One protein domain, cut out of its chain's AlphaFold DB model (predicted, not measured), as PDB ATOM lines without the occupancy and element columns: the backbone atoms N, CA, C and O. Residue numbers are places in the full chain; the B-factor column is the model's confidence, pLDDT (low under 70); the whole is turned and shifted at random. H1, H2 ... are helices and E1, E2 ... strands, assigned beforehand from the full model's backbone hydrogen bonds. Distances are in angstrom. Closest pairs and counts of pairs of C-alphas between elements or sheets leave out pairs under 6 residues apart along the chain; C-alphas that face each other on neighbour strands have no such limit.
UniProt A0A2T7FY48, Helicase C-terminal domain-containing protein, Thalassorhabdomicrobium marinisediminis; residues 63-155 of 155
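AT A GLANCE: This is residues 63 to 155 of the 155 residues of the protein "Helicase C-terminal domain-containing protein" of Thalassorhabdomicrobium marinisediminis (UniProt A0A2T7FY48). This is a loose, flat assembly: a ribbon of two parallel strands, E1 and E4, has H1 beside it through residues 88 to 92, and a small hairpin, E2 and E3, extends past one end of the ribbon. H2 has its centre nearest the mean of the C-alphas, 6.6 A from it, while the chain's last named helix, H3, has its centre farthest from it, 19.0 A, and residues 140 to 147, of which 143 to 147 belong to H3, stick out. The printed part has 93 residues, with four named strands and three named helices in the order E1 E2 E3 H1 E4 H2 H3; the class is mixed, helices and strands, with 44 residues, under half, in named elements. The two sheets are E1 E4, parallel, and E2 E3, antiparallel. The radius of gyration of the C-alphas is 15.7 A, and the spans are 47 by 40 by 20 A.

IN THESE COORDINATES: Find C-alpha 64 at (-6.130, 10.795, -51.330); from there E1 runs to residue 67, 9.9 A. E2 takes residues 71 to 74, 9.2 A, and E3 residues 79 to 82, 9.8 A. H1 follows from C-alpha 85 at (8.876, -0.276, -52.271) to residue 92, 10.3 A. Look next at residues 102 to 105 for E4, 9.9 A. H2 holds residues 122 to 131, 14.6 A, and H3 residues 143 to 152, 14.8 A, ending at C-alpha 152 at (16.928, 26.022, -33.724).

HOW THE PARTS SIT: Start with E1 and E4, parallel at 14 degrees: N 65 and O 102 are 2.9 A apart and N 67 and O 104 are 2.8 A apart, within hydrogen-bond range. The closest C-alphas of E1 and H1 are those of Val 65 and Ala 92, 6.3 A; those of H1 and E4 are Ala 92 and Val 103, 5.9 A. H1 and H2 are close but not clearly touching, at Pro 85 and Ile 130, whose C-alphas are 5.6 A apart; they run the same way at a steep tilt of 65 degrees. E2 and E3 form a hairpin, antiparallel at 137 degrees, with N 72 and O 81 2.8 A apart. H3 is apart from H1 and from H2. In H1 and H2 each O i to N i+4 pair is within hydrogen-bond range; in H3, 5 of 6 are.

THE WHOLE: The two farthest C-alphas, of Ala 76 and Lys 154, are 50.1 A apart. The printed part has no cut and ends at the chain's last residue, 155. The links E4 to H2 and H2 to H3 are long; in the first, residues 113 to 114 pair antiparallel with residues 119 to 120. The mean pLDDT of the printed part is 71.8, and it is under 70 at residues 92 to 100, 131 to 146, 148 and 152 to 155.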
ATOM      1  N   ASP A  63      -8.457  10.739 -54.784       81.31
ATOM      2  CA  ASP A  63      -7.682  11.983 -54.642       81.31
ATOM      3  C   ASP A  63      -6.652  11.879 -53.507       81.31
ATOM      4  O   ASP A  63      -5.592  12.506 -53.547       81.31
ATOM      5  N   LEU A  64      -6.961  11.060 -52.497       83.31
ATOM      6  CA  LEU A  64      -6.130  10.795 -51.330       83.31
ATOM      7  C   LEU A  64      -6.055   9.290 -51.075       83.31
ATOM      8  O   LEU A  64      -7.075   8.630 -50.882       83.31
ATOM      9  N   VAL A  65      -4.835   8.769 -50.988       83.81
ATOM     10  CA  VAL A  65      -4.561   7.412 -50.516       83.81
ATOM     11  C   VAL A  65      -3.861   7.498 -49.166       83.81
ATOM     12  O   VAL A  65      -2.817   8.132 -49.036       83.81
ATOM     13  N   ILE A  66      -4.427   6.835 -48.157       86.81
ATOM     14  CA  ILE A  66      -3.806   6.699 -46.837       86.81
ATOM     15  C   ILE A  66      -3.292   5.270 -46.691       86.81
ATOM     16  O   ILE A  66      -4.074   4.320 -46.643       86.81
ATOM     17  N   ILE A  67      -1.977   5.120 -46.579       85.25
ATOM     18  CA  ILE A  67      -1.325   3.854 -46.250       85.25
ATOM     19  C   ILE A  67      -1.183   3.808 -44.730       85.25
ATOM     20  O   ILE A  67      -0.342   4.491 -44.148       85.25
ATOM     21  N   ALA A  68      -2.054   3.031 -44.084       86.19
ATOM     22  CA  ALA A  68      -2.158   2.979 -42.626       86.19
ATOM     23  C   ALA A  68      -0.951   2.319 -41.934       86.19
ATOM     24  O   ALA A  68      -0.726   2.561 -40.750       86.19
ATOM     25  N   GLU A  69      -0.196   1.477 -42.645       83.69
ATOM     26  CA  GLU A  69       1.002   0.822 -42.126       83.69
ATOM     27  C   GLU A  69       1.990   0.542 -43.272       83.69
ATOM     28  O   GLU A  69       1.602   0.060 -44.332       83.69
ATOM     29  N   ASP A  70       3.274   0.819 -43.052       81.25
ATOM     30  CA  ASP A  70       4.396   0.544 -43.967       81.25
ATOM     31  C   ASP A  70       5.033  -0.843 -43.736       81.25
ATOM     32  O   ASP A  70       6.148  -1.113 -44.180       81.25
ATOM     33  N   SER A  71       4.346  -1.728 -43.011       83.94
ATOM     34  CA  SER A  71       4.776  -3.100 -42.735       83.94
ATOM     35  C   SER A  71       3.624  -4.090 -42.816       83.94
ATOM     36  O   SER A  71       2.507  -3.783 -42.406       83.94
ATOM     37  N   GLN A  72       3.920  -5.306 -43.267       83.81
ATOM     38  CA  GLN A  72       2.981  -6.420 -43.326       83.81
ATOM     39  C   GLN A  72       3.499  -7.619 -42.540       83.81
ATOM     40  O   GLN A  72       4.703  -7.811 -42.385       83.81
ATOM     41  N   TYR A  73       2.582  -8.440 -42.033       84.44
ATOM     42  CA  TYR A  73       2.959  -9.696 -41.396       84.44
ATOM     43  C   TYR A  73       3.412 -10.705 -42.452       84.44
ATOM     44  O   TYR A  73       2.637 -11.051 -43.344       84.44
ATOM     45  N   ASP A  74       4.639 -11.195 -42.319       83.31
ATOM     46  CA  ASP A  74       5.177 -12.255 -43.157       83.31
ATOM     47  C   ASP A  74       5.083 -13.597 -42.418       83.31
ATOM     48  O   ASP A  74       5.553 -13.771 -41.288       83.31
ATOM     49  N   VAL A  75       4.416 -14.561 -43.055       85.50
ATOM     50  CA  VAL A  75       4.149 -15.878 -42.459       85.50
ATOM     51  C   VAL A  75       5.432 -16.702 -42.334       85.50
ATOM     52  O   VAL A  75       5.544 -17.501 -41.405       85.50
ATOM     53  N   ALA A  76       6.398 -16.514 -43.236       85.81
ATOM     54  CA  ALA A  76       7.645 -17.268 -43.234       85.81
ATOM     55  C   ALA A  76       8.610 -16.773 -42.147       85.81
ATOM     56  O   ALA A  76       9.273 -17.580 -41.496       85.81
ATOM     57  N   SER A  77       8.674 -15.460 -41.922       85.44
ATOM     58  CA  SER A  77       9.524 -14.829 -40.914       85.44
ATOM     59  C   SER A  77       8.867 -14.765 -39.529       85.44
ATOM     60  O   SER A  77       9.571 -14.602 -38.526       85.44
ATOM     61  N   GLY A  78       7.536 -14.904 -39.456       89.19
ATOM     62  CA  GLY A  78       6.751 -14.877 -38.219       89.19
ATOM     63  C   GLY A  78       6.671 -13.495 -37.566       89.19
ATOM     64  O   GLY A  78       6.410 -13.387 -36.366       89.19
ATOM     65  N   ARG A  79       6.945 -12.428 -38.322       85.69
ATOM     66  CA  ARG A  79       6.979 -11.046 -37.829       85.69
ATOM     67  C   ARG A  79       6.433 -10.077 -38.869       85.69
ATOM     68  O   ARG A  79       6.208 -10.431 -40.019       85.69
ATOM     69  N   LYS A  80       6.214  -8.831 -38.441       82.25
ATOM     70  CA  LYS A  80       5.939  -7.737 -39.371       82.25
ATOM     71  C   LYS A  80       7.239  -7.265 -40.006       82.25
ATOM     72  O   LYS A  80       8.083  -6.694 -39.310       82.25
ATOM     73  N   ASP A  81       7.360  -7.490 -41.302       80.81
ATOM     74  CA  ASP A  81       8.434  -6.959 -42.127       80.81
ATOM     75  C   ASP A  81       7.923  -5.730 -42.891       80.81
ATOM     76  O   ASP A  81       6.720  -5.546 -43.081       80.81
ATOM     77  N   LEU A  82       8.832  -4.825 -43.250       78.25
ATOM     78  CA  LEU A  82       8.463  -3.640 -44.026       78.25
ATOM     79  C   LEU A  82       7.936  -4.064 -45.397       78.25
ATOM     80  O   LEU A  82       8.417  -5.042 -45.965       78.25
ATOM     81  N   LEU A  83       6.959  -3.321 -45.908       78.94
ATOM     82  CA  LEU A  83       6.482  -3.505 -47.272       78.94
ATOM     83  C   LEU A  83       7.607  -3.205 -48.261       78.94
ATOM     84  O   LEU A  83       8.407  -2.285 -48.046       78.94
ATOM     85  N   GLU A  84       7.645  -3.970 -49.350       76.50
ATOM     86  CA  GLU A  84       8.549  -3.669 -50.450       76.50
ATOM     87  C   GLU A  84       8.158  -2.319 -51.086       76.50
ATOM     88  O   GLU A  84       6.977  -1.948 -51.101       76.50
ATOM     89  N   PRO A  85       9.130  -1.565 -51.628       73.31
ATOM     90  CA  PRO A  85       8.876  -0.276 -52.271       73.31
ATOM     91  C   PRO A  85       7.784  -0.364 -53.345       73.31
ATOM     92  O   PRO A  85       6.927   0.509 -53.440       73.31
ATOM     93  N   GLU A  86       7.793  -1.446 -54.124       73.62
ATOM     94  CA  GLU A  86       6.838  -1.705 -55.203       73.62
ATOM     95  C   GLU A  86       5.405  -1.849 -54.682       73.62
ATOM     96  O   GLU A  86       4.480  -1.311 -55.284       73.62
ATOM     97  N   ASP A  87       5.204  -2.502 -53.535       76.19
ATOM     98  CA  ASP A  87       3.879  -2.673 -52.931       76.19
ATOM     99  C   ASP A  87       3.311  -1.340 -52.430       76.19
ATOM    100  O   ASP A  87       2.132  -1.036 -52.638       76.19
ATOM    101  N   LEU A  88       4.163  -0.505 -51.825       73.94
ATOM    102  CA  LEU A  88       3.796   0.851 -51.406       73.94
ATOM    103  C   LEU A  88       3.471   1.740 -52.607       73.94
ATOM    104  O   LEU A  88       2.474   2.461 -52.582       73.94
ATOM    105  N   LEU A  89       4.277   1.669 -53.669       71.31
ATOM    106  CA  LEU A  89       4.057   2.422 -54.903       71.31
ATOM    107  C   LEU A  89       2.802   1.950 -55.648       71.31
ATOM    108  O   LEU A  89       2.072   2.772 -56.193       71.31
ATOM    109  N   ASN A  90       2.491   0.654 -55.625       72.75
ATOM    110  CA  ASN A  90       1.263   0.109 -56.204       72.75
ATOM    111  C   ASN A  90       0.010   0.579 -55.452       72.75
ATOM    112  O   ASN A  90      -1.012   0.864 -56.079       72.75
ATOM    113  N   ALA A  91       0.083   0.683 -54.121       72.56
ATOM    114  CA  ALA A  91      -0.978   1.288 -53.320       72.56
ATOM    115  C   ALA A  91      -1.106   2.795 -53.610       72.56
ATOM    116  O   ALA A  91      -2.212   3.298 -53.805       72.56
ATOM    117  N   ALA A  92       0.026   3.495 -53.700       68.25
ATOM    118  CA  ALA A  92       0.123   4.925 -53.983       68.25
ATOM    119  C   ALA A  92      -0.386   5.308 -55.383       68.25
ATOM    120  O   ALA A  92      -1.092   6.301 -55.524       68.25
ATOM    121  N   GLY A  93      -0.101   4.497 -56.407       65.06
ATOM    122  CA  GLY A  93      -0.492   4.712 -57.809       65.06
ATOM    123  C   GLY A  93      -1.998   4.614 -58.082       65.06
ATOM    124  O   GLY A  93      -2.421   4.614 -59.234       65.06
ATOM    125  N   ARG A  94      -2.816   4.495 -57.031       64.31
ATOM    126  CA  ARG A  94      -4.272   4.676 -57.063       64.31
ATOM    127  C   ARG A  94      -4.691   6.129 -56.835       64.31
ATOM    128  O   ARG A  94      -5.857   6.456 -57.035       64.31
ATOM    129  N   ALA A  95      -3.763   6.983 -56.407       56.59
ATOM    130  CA  ALA A  95      -3.996   8.407 -56.276       56.59
ATOM    131  C   ALA A  95      -3.882   9.092 -57.651       56.59
ATOM    132  O   ALA A  95      -2.865   8.953 -58.326       56.59
ATOM    133  N   GLY A  96      -4.899   9.864 -58.039       53.78
ATOM    134  CA  GLY A  96      -4.854  10.757 -59.198       53.78
ATOM    135  C   GLY A  96      -5.394  10.165 -60.503       53.78
ATOM    136  O   GLY A  96      -4.633   9.806 -61.395       53.78
ATOM    137  N   GLU A  97      -6.717  10.198 -60.681       53.66
ATOM    138  CA  GLU A  97      -7.320  10.180 -62.030       53.66
ATOM    139  C   GLU A  97      -7.085  11.528 -62.753       53.66
ATOM    140  O   GLU A  97      -6.979  11.580 -63.976       53.66
ATOM    141  N   SER A  98      -6.917  12.620 -61.991       48.94
ATOM    142  CA  SER A  98      -6.856  14.009 -62.484       48.94
ATOM    143  C   SER A  98      -5.452  14.645 -62.458       48.94
ATOM    144  O   SER A  98      -5.317  15.843 -62.228       48.94
ATOM    145  N   ALA A  99      -4.395  13.865 -62.707       52.34
ATOM    146  CA  ALA A  99      -2.985  14.299 -62.788       52.34
ATOM    147  C   ALA A  99      -2.288  14.722 -61.472       52.34
ATOM    148  O   ALA A  99      -1.062  14.808 -61.452       52.34
ATOM    149  N   THR A 100      -3.014  14.916 -60.364       60.88
ATOM    150  CA  THR A 100      -2.445  15.132 -59.018       60.88
ATOM    151  C   THR A 100      -3.225  14.342 -57.971       60.88
ATOM    152  O   THR A 100      -4.441  14.488 -57.890       60.88
ATOM    153  N   GLY A 101      -2.538  13.540 -57.156       71.06
ATOM    154  CA  GLY A 101      -3.115  12.807 -56.026       71.06
ATOM    155  C   GLY A 101      -2.175  12.846 -54.822       71.06
ATOM    156  O   GLY A 101      -0.960  12.956 -54.986       71.06
ATOM    157  N   ILE A 102      -2.728  12.797 -53.610       78.62
ATOM    158  CA  ILE A 102      -1.953  12.827 -52.363       78.62
ATOM    159  C   ILE A 102      -1.829  11.410 -51.816       78.62
ATOM    160  O   ILE A 102      -2.809  10.672 -51.729       78.62
ATOM    161  N   VAL A 103      -0.623  11.044 -51.389       79.25
ATOM    162  CA  VAL A 103      -0.365   9.778 -50.701       79.25
ATOM    163  C   VAL A 103       0.192  10.087 -49.321       79.25
ATOM    164  O   VAL A 103       1.254  10.694 -49.193       79.25
ATOM    165  N   LEU A 104      -0.536   9.679 -48.284       83.38
ATOM    166  CA  LEU A 104      -0.128   9.815 -46.891       83.38
ATOM    167  C   LEU A 104       0.276   8.447 -46.345       83.38
ATOM    168  O   LEU A 104      -0.542   7.532 -46.288       83.38
ATOM    169  N   VAL A 105       1.524   8.320 -45.900       82.25
ATOM    170  CA  VAL A 105       2.043   7.087 -45.297       82.25
ATOM    171  C   VAL A 105       2.159   7.270 -43.794       82.25
ATOM    172  O   VAL A 105       2.857   8.168 -43.329       82.25
ATOM    173  N   ILE A 106       1.492   6.402 -43.036       84.38
ATOM    174  CA  ILE A 106       1.556   6.377 -41.575       84.38
ATOM    175  C   ILE A 106       2.554   5.284 -41.157       84.38
ATOM    176  O   ILE A 106       2.307   4.102 -41.408       84.38
ATOM    177  N   PRO A 107       3.689   5.634 -40.522       80.25
ATOM    178  CA  PRO A 107       4.662   4.639 -40.085       80.25
ATOM    179  C   PRO A 107       4.097   3.739 -38.977       80.25
ATOM    180  O   PRO A 107       3.604   4.223 -37.960       80.25
ATOM    181  N   GLY A 108       4.267   2.422 -39.099       79.62
ATOM    182  CA  GLY A 108       3.775   1.439 -38.118       79.62
ATOM    183  C   GLY A 108       4.533   1.410 -36.781       79.62
ATOM    184  O   GLY A 108       4.181   0.674 -35.864       79.62
ATOM    185  N   LYS A 109       5.623   2.173 -36.650       80.19
ATOM    186  CA  LYS A 109       6.340   2.416 -35.382       80.19
ATOM    187  C   LYS A 109       6.804   3.861 -35.372       80.19
ATOM    188  O   LYS A 109       7.182   4.385 -36.420       80.19
ATOM    189  N   VAL A 110       6.847   4.432 -34.174       81.62
ATOM    190  CA  VAL A 110       7.331   5.789 -33.917       81.62
ATOM    191  C   VAL A 110       8.725   5.972 -34.517       81.62
ATOM    192  O   VAL A 110       9.618   5.152 -34.294       81.62
ATOM    193  N   VAL A 111       8.892   7.042 -35.290       80.94
ATOM    194  CA  VAL A 111      10.192   7.479 -35.798       80.94
ATOM    195  C   VAL A 111      10.779   8.437 -34.761       80.94
ATOM    196  O   VAL A 111      10.181   9.486 -34.529       80.94
ATOM    197  N   PRO A 112      11.889   8.085 -34.090       78.25
ATOM    198  CA  PRO A 112      12.495   8.972 -33.108       78.25
ATOM    199  C   PRO A 112      13.134  10.181 -33.798       78.25
ATOM    200  O   PRO A 112      13.686  10.063 -34.897       78.25
ATOM    201  N   LEU A 113      13.067  11.318 -33.114       81.50
ATOM    202  CA  LEU A 113      13.778  12.545 -33.446       81.50
ATOM    203  C   LEU A 113      14.873  12.732 -32.397       81.50
ATOM    204  O   LEU A 113      14.596  12.649 -31.199       81.50
ATOM    205  N   ASP A 114      16.107  12.920 -32.852       78.00
ATOM    206  CA  ASP A 114      17.236  13.293 -32.010       78.00
ATOM    207  C   ASP A 114      17.617  14.742 -32.315       78.00
ATOM    208  O   ASP A 114      18.299  15.030 -33.305       78.00
ATOM    209  N   ASP A 115      17.149  15.646 -31.456       76.31
ATOM    210  CA  ASP A 115      17.397  17.082 -31.572       76.31
ATOM    211  C   ASP A 115      18.862  17.443 -31.278       76.31
ATOM    212  O   ASP A 115      19.365  18.443 -31.782       76.31
ATOM    213  N   ALA A 116      19.575  16.636 -30.483       78.81
ATOM    214  CA  ALA A 116      20.970  16.905 -30.141       78.81
ATOM    215  C   ALA A 116      21.904  16.593 -31.319       78.81
ATOM    216  O   ALA A 116      22.890  17.297 -31.538       78.81
ATOM    217  N   GLU A 117      21.583  15.553 -32.091       77.06
ATOM    218  CA  GLU A 117      22.354  15.159 -33.272       77.06
ATOM    219  C   GLU A 117      21.763  15.660 -34.602       77.06
ATOM    220  O   GLU A 117      22.361  15.414 -35.653       77.06
ATOM    221  N   ASN A 118      20.620  16.360 -34.583       73.38
ATOM    222  CA  ASN A 118      19.830  16.730 -35.769       73.38
ATOM    223  C   ASN A 118      19.549  15.524 -36.687       73.38
ATOM    224  O   ASN A 118      19.655  15.607 -37.915       73.38
ATOM    225  N   LYS A 119      19.223  14.371 -36.094       73.81
ATOM    226  CA  LYS A 119      18.970  13.125 -36.826       73.81
ATOM    227  C   LYS A 119      17.525  12.687 -36.673       73.81
ATOM    228  O   LYS A 119      16.969  12.639 -35.581       73.81
ATOM    229  N   ILE A 120      16.943  12.276 -37.791       77.88
ATOM    230  CA  ILE A 120      15.669  11.563 -37.824       77.88
ATOM    231  C   ILE A 120      15.999  10.072 -37.941       77.88
ATOM    232  O   ILE A 120      16.877   9.696 -38.720       77.88
ATOM    233  N   GLY A 121      15.330   9.226 -37.152       75.94
ATOM    234  CA  GLY A 121      15.632   7.795 -37.074       75.94
ATOM    235  C   GLY A 121      15.679   7.085 -38.434       75.94
ATOM    236  O   GLY A 121      14.985   7.463 -39.377       75.94
ATOM    237  N   GLU A 122      16.454   5.997 -38.527       76.50
ATOM    238  CA  GLU A 122      16.787   5.285 -39.780       76.50
ATOM    239  C   GLU A 122      15.581   4.913 -40.660       76.50
ATOM    240  O   GLU A 122      15.688   4.836 -41.887       76.50
ATOM    241  N   ARG A 123      14.410   4.711 -40.046       74.69
ATOM    242  CA  ARG A 123      13.165   4.428 -40.766       74.69
ATOM    243  C   ARG A 123      12.764   5.560 -41.712       74.69
ATOM    244  O   ARG A 123      12.313   5.276 -42.817       74.69
ATOM    245  N   TRP A 124      12.964   6.818 -41.316       76.00
ATOM    246  CA  TRP A 124      12.730   7.975 -42.180       76.00
ATOM    247  C   TRP A 124      13.636   7.950 -43.404       76.00
ATOM    248  O   TRP A 124      13.162   8.121 -44.521       76.00
ATOM    249  N   THR A 125      14.925   7.665 -43.213       74.69
ATOM    250  CA  THR A 125      15.892   7.546 -44.311       74.69
ATOM    251  C   THR A 125      15.477   6.461 -45.298       74.69
ATOM    252  O   THR A 125      15.562   6.659 -46.507       74.69
ATOM    253  N   ARG A 126      14.965   5.333 -44.794       75.38
ATOM    254  CA  ARG A 126      14.481   4.236 -45.633       75.38
ATOM    255  C   ARG A 126      13.212   4.604 -46.405       75.38
ATOM    256  O   ARG A 126      13.174   4.385 -47.608       75.38
ATOM    257  N   LEU A 127      12.219   5.212 -45.753       73.31
ATOM    258  CA  LEU A 127      11.005   5.702 -46.424       73.31
ATOM    259  C   LEU A 127      11.339   6.774 -47.472       73.31
ATOM    260  O   LEU A 127      10.839   6.721 -48.592       73.31
ATOM    261  N   ARG A 128      12.256   7.696 -47.159       72.62
ATOM    262  CA  ARG A 128      12.772   8.673 -48.129       72.62
ATOM    263  C   ARG A 128      13.479   8.020 -49.307       72.62
ATOM    264  O   ARG A 128      13.351   8.521 -50.413       72.62
ATOM    265  N   ALA A 129      14.214   6.930 -49.102       73.38
ATOM    266  CA  ALA A 129      14.835   6.207 -50.209       73.38
ATOM    267  C   ALA A 129      13.790   5.564 -51.137       73.38
ATOM    268  O   ALA A 129      14.017   5.494 -52.338       73.38
ATOM    269  N   ILE A 130      12.642   5.145 -50.596       70.62
ATOM    270  CA  ILE A 130      11.532   4.556 -51.359       70.62
ATOM    271  C   ILE A 130      10.813   5.621 -52.195       70.62
ATOM    272  O   ILE A 130      10.705   5.482 -53.410       70.62
ATOM    273  N   PHE A 131      10.359   6.705 -51.560       66.81
ATOM    274  CA  PHE A 131       9.550   7.739 -52.223       66.81
ATOM    275  C   PHE A 131      10.377   8.836 -52.908       66.81
ATOM    276  O   PHE A 131       9.874   9.563 -53.755       66.81
ATOM    277  N   GLY A 132      11.658   8.973 -52.562       61.88
ATOM    278  CA  GLY A 132      12.555   9.971 -53.148       61.88
ATOM    279  C   GLY A 132      13.133   9.580 -54.509       61.88
ATOM    280  O   GLY A 132      13.786  10.406 -55.134       61.88
ATOM    281  N   GLN A 133      12.930   8.334 -54.955       58.62
ATOM    282  CA  GLN A 133      13.348   7.856 -56.281       58.62
ATOM    283  C   GLN A 133      12.278   8.084 -57.358       58.62
ATOM    284  O   GLN A 133      12.592   8.048 -58.543       58.62
ATOM    285  N   SER A 134      11.016   8.296 -56.975       54.34
ATOM    286  CA  SER A 134       9.938   8.547 -57.929       54.34
ATOM    287  C   SER A 134       9.860  10.036 -58.273       54.34
ATOM    288  O   SER A 134       9.479  10.842 -57.424       54.34
ATOM    289  N   ASP A 135      10.143  10.379 -59.533       48.19
ATOM    290  CA  ASP A 135      10.114  11.726 -60.153       48.19
ATOM    291  C   ASP A 135       8.766  12.491 -60.049       48.19
ATOM    292  O   ASP A 135       8.577  13.526 -60.684       48.19
ATOM    293  N   GLN A 136       7.796  11.994 -59.278       52.72
ATOM    294  CA  GLN A 136       6.432  12.525 -59.189       52.72
ATOM    295  C   GLN A 136       5.984  12.866 -57.761       52.72
ATOM    296  O   GLN A 136       4.862  13.330 -57.565       52.72
ATOM    297  N   CYS A 137       6.838  12.678 -56.751       53.16
ATOM    298  CA  CYS A 137       6.525  13.119 -55.395       53.16
ATOM    299  C   CYS A 137       6.848  14.610 -55.245       53.16
ATOM    300  O   CYS A 137       8.011  14.998 -55.138       53.16
ATOM    301  N   LEU A 138       5.814  15.455 -55.211       49.31
ATOM    302  CA  LEU A 138       5.968  16.832 -54.751       49.31
ATOM    303  C   LEU A 138       6.357  16.785 -53.268       49.31
ATOM    304  O   LEU A 138       5.580  16.316 -52.435       49.31
ATOM    305  N   VAL A 139       7.560  17.254 -52.939       52.38
ATOM    306  CA  VAL A 139       7.948  17.484 -51.546       52.38
ATOM    307  C   VAL A 139       7.069  18.620 -51.033       52.38
ATOM    308  O   VAL A 139       7.246  19.773 -51.416       52.38
ATOM    309  N   LEU A 140       6.066  18.283 -50.225       53.19
ATOM    310  CA  LEU A 140       5.323  19.275 -49.465       53.19
ATOM    311  C   LEU A 140       6.228  19.724 -48.319       53.19
ATOM    312  O   LEU A 140       6.567  18.912 -47.457       53.19
ATOM    313  N   ASP A 141       6.634  20.992 -48.338       47.62
ATOM    314  CA  ASP A 141       7.348  21.593 -47.217       47.62
ATOM    315  C   ASP A 141       6.467  21.502 -45.969       47.62
ATOM    316  O   ASP A 141       5.353  22.030 -45.906       47.62
ATOM    317  N   ASP A 142       6.969  20.767 -44.984       60.31
ATOM    318  CA  ASP A 142       6.292  20.527 -43.724       60.31
ATOM    319  C   ASP A 142       6.110  21.862 -42.970       60.31
ATOM    320  O   ASP A 142       7.107  22.561 -42.750       60.31
ATOM    321  N   PRO A 143       4.893  22.242 -42.523       56.78
ATOM    322  CA  PRO A 143       4.702  23.414 -41.668       56.78
ATOM    323  C   PRO A 143       5.472  23.322 -40.340       56.78
ATOM    324  O   PRO A 143       5.723  24.355 -39.711       56.78
ATOM    325  N   PHE A 144       5.881  22.122 -39.913       59.19
ATOM    326  CA  PHE A 144       6.789  21.950 -38.785       59.19
ATOM    327  C   PHE A 144       8.220  22.370 -39.101       59.19
ATOM    328  O   PHE A 144       8.931  22.690 -38.160       59.19
ATOM    329  N   THR A 145       8.641  22.476 -40.364       62.88
ATOM    330  CA  THR A 145       9.971  23.008 -40.714       62.88
ATOM    331  C   THR A 145      10.150  24.405 -40.128       62.88
ATOM    332  O   THR A 145      11.072  24.646 -39.363       62.88
ATOM    333  N   ALA A 146       9.168  25.289 -40.329       63.44
ATOM    334  CA  ALA A 146       9.190  26.630 -39.748       63.44
ATOM    335  C   ALA A 146       9.129  26.631 -38.205       63.44
ATOM    336  O   ALA A 146       9.583  27.576 -37.559       63.44
ATOM    337  N   LEU A 147       8.537  25.599 -37.593       70.06
ATOM    338  CA  LEU A 147       8.539  25.425 -36.139       70.06
ATOM    339  C   LEU A 147       9.916  24.963 -35.641       70.06
ATOM    340  O   LEU A 147      10.412  25.510 -34.659       70.06
ATOM    341  N   MET A 148      10.519  23.989 -36.322       68.94
ATOM    342  CA  MET A 148      11.827  23.406 -36.026       68.94
ATOM    343  C   MET A 148      12.937  24.444 -36.213       68.94
ATOM    344  O   MET A 148      13.746  24.624 -35.309       68.94
ATOM    345  N   ASP A 149      12.896  25.225 -37.295       72.62
ATOM    346  CA  ASP A 149      13.820  26.339 -37.545       72.62
ATOM    347  C   ASP A 149      13.735  27.393 -36.430       72.62
ATOM    348  O   ASP A 149      14.745  27.864 -35.917       72.62
ATOM    349  N   ARG A 150      12.520  27.711 -35.957       70.88
ATOM    350  CA  ARG A 150      12.322  28.637 -34.827       70.88
ATOM    351  C   ARG A 150      12.824  28.100 -33.489       70.88
ATOM    352  O   ARG A 150      13.091  28.906 -32.597       70.88
ATOM    353  N   ILE A 151      12.842  26.784 -33.304       71.44
ATOM    354  CA  ILE A 151      13.430  26.147 -32.122       71.44
ATOM    355  C   ILE A 151      14.958  26.209 -32.233       71.44
ATOM    356  O   ILE A 151      15.611  26.550 -31.252       71.44
ATOM    357  N   HIS A 152      15.498  25.973 -33.431       60.47
ATOM    358  CA  HIS A 152      16.928  26.022 -33.724       60.47
ATOM    359  C   HIS A 152      17.523  27.431 -33.556       60.47
ATOM    360  O   HIS A 152      18.526  27.591 -32.872       60.47
ATOM    361  N   ASP A 153      16.859  28.467 -34.077       69.75
ATOM    362  CA  ASP A 153      17.324  29.866 -34.015       69.75
ATOM    363  C   ASP A 153      17.201  30.515 -32.620       69.75
ATOM    364  O   ASP A 153      17.638  31.650 -32.410       69.75
ATOM    365  N   LYS A 154      16.551  29.841 -31.662       50.75
ATOM    366  CA  LYS A 154      16.374  30.327 -30.281       50.75
ATOM    367  C   LYS A 154      17.294  29.651 -29.256       50.75
ATOM    368  O   LYS A 154      17.172  29.983 -28.073       50.75
ATOM    369  N   ALA A 155      18.167  28.741 -29.686       46.25
ATOM    370  CA  ALA A 155      19.235  28.141 -28.881       46.25
ATOM    371  C   ALA A 155      20.563  28.890 -29.085       46.25
ATOM    372  O   ALA A 155      21.324  28.991 -28.095       46.25
TER     373      ALA A 155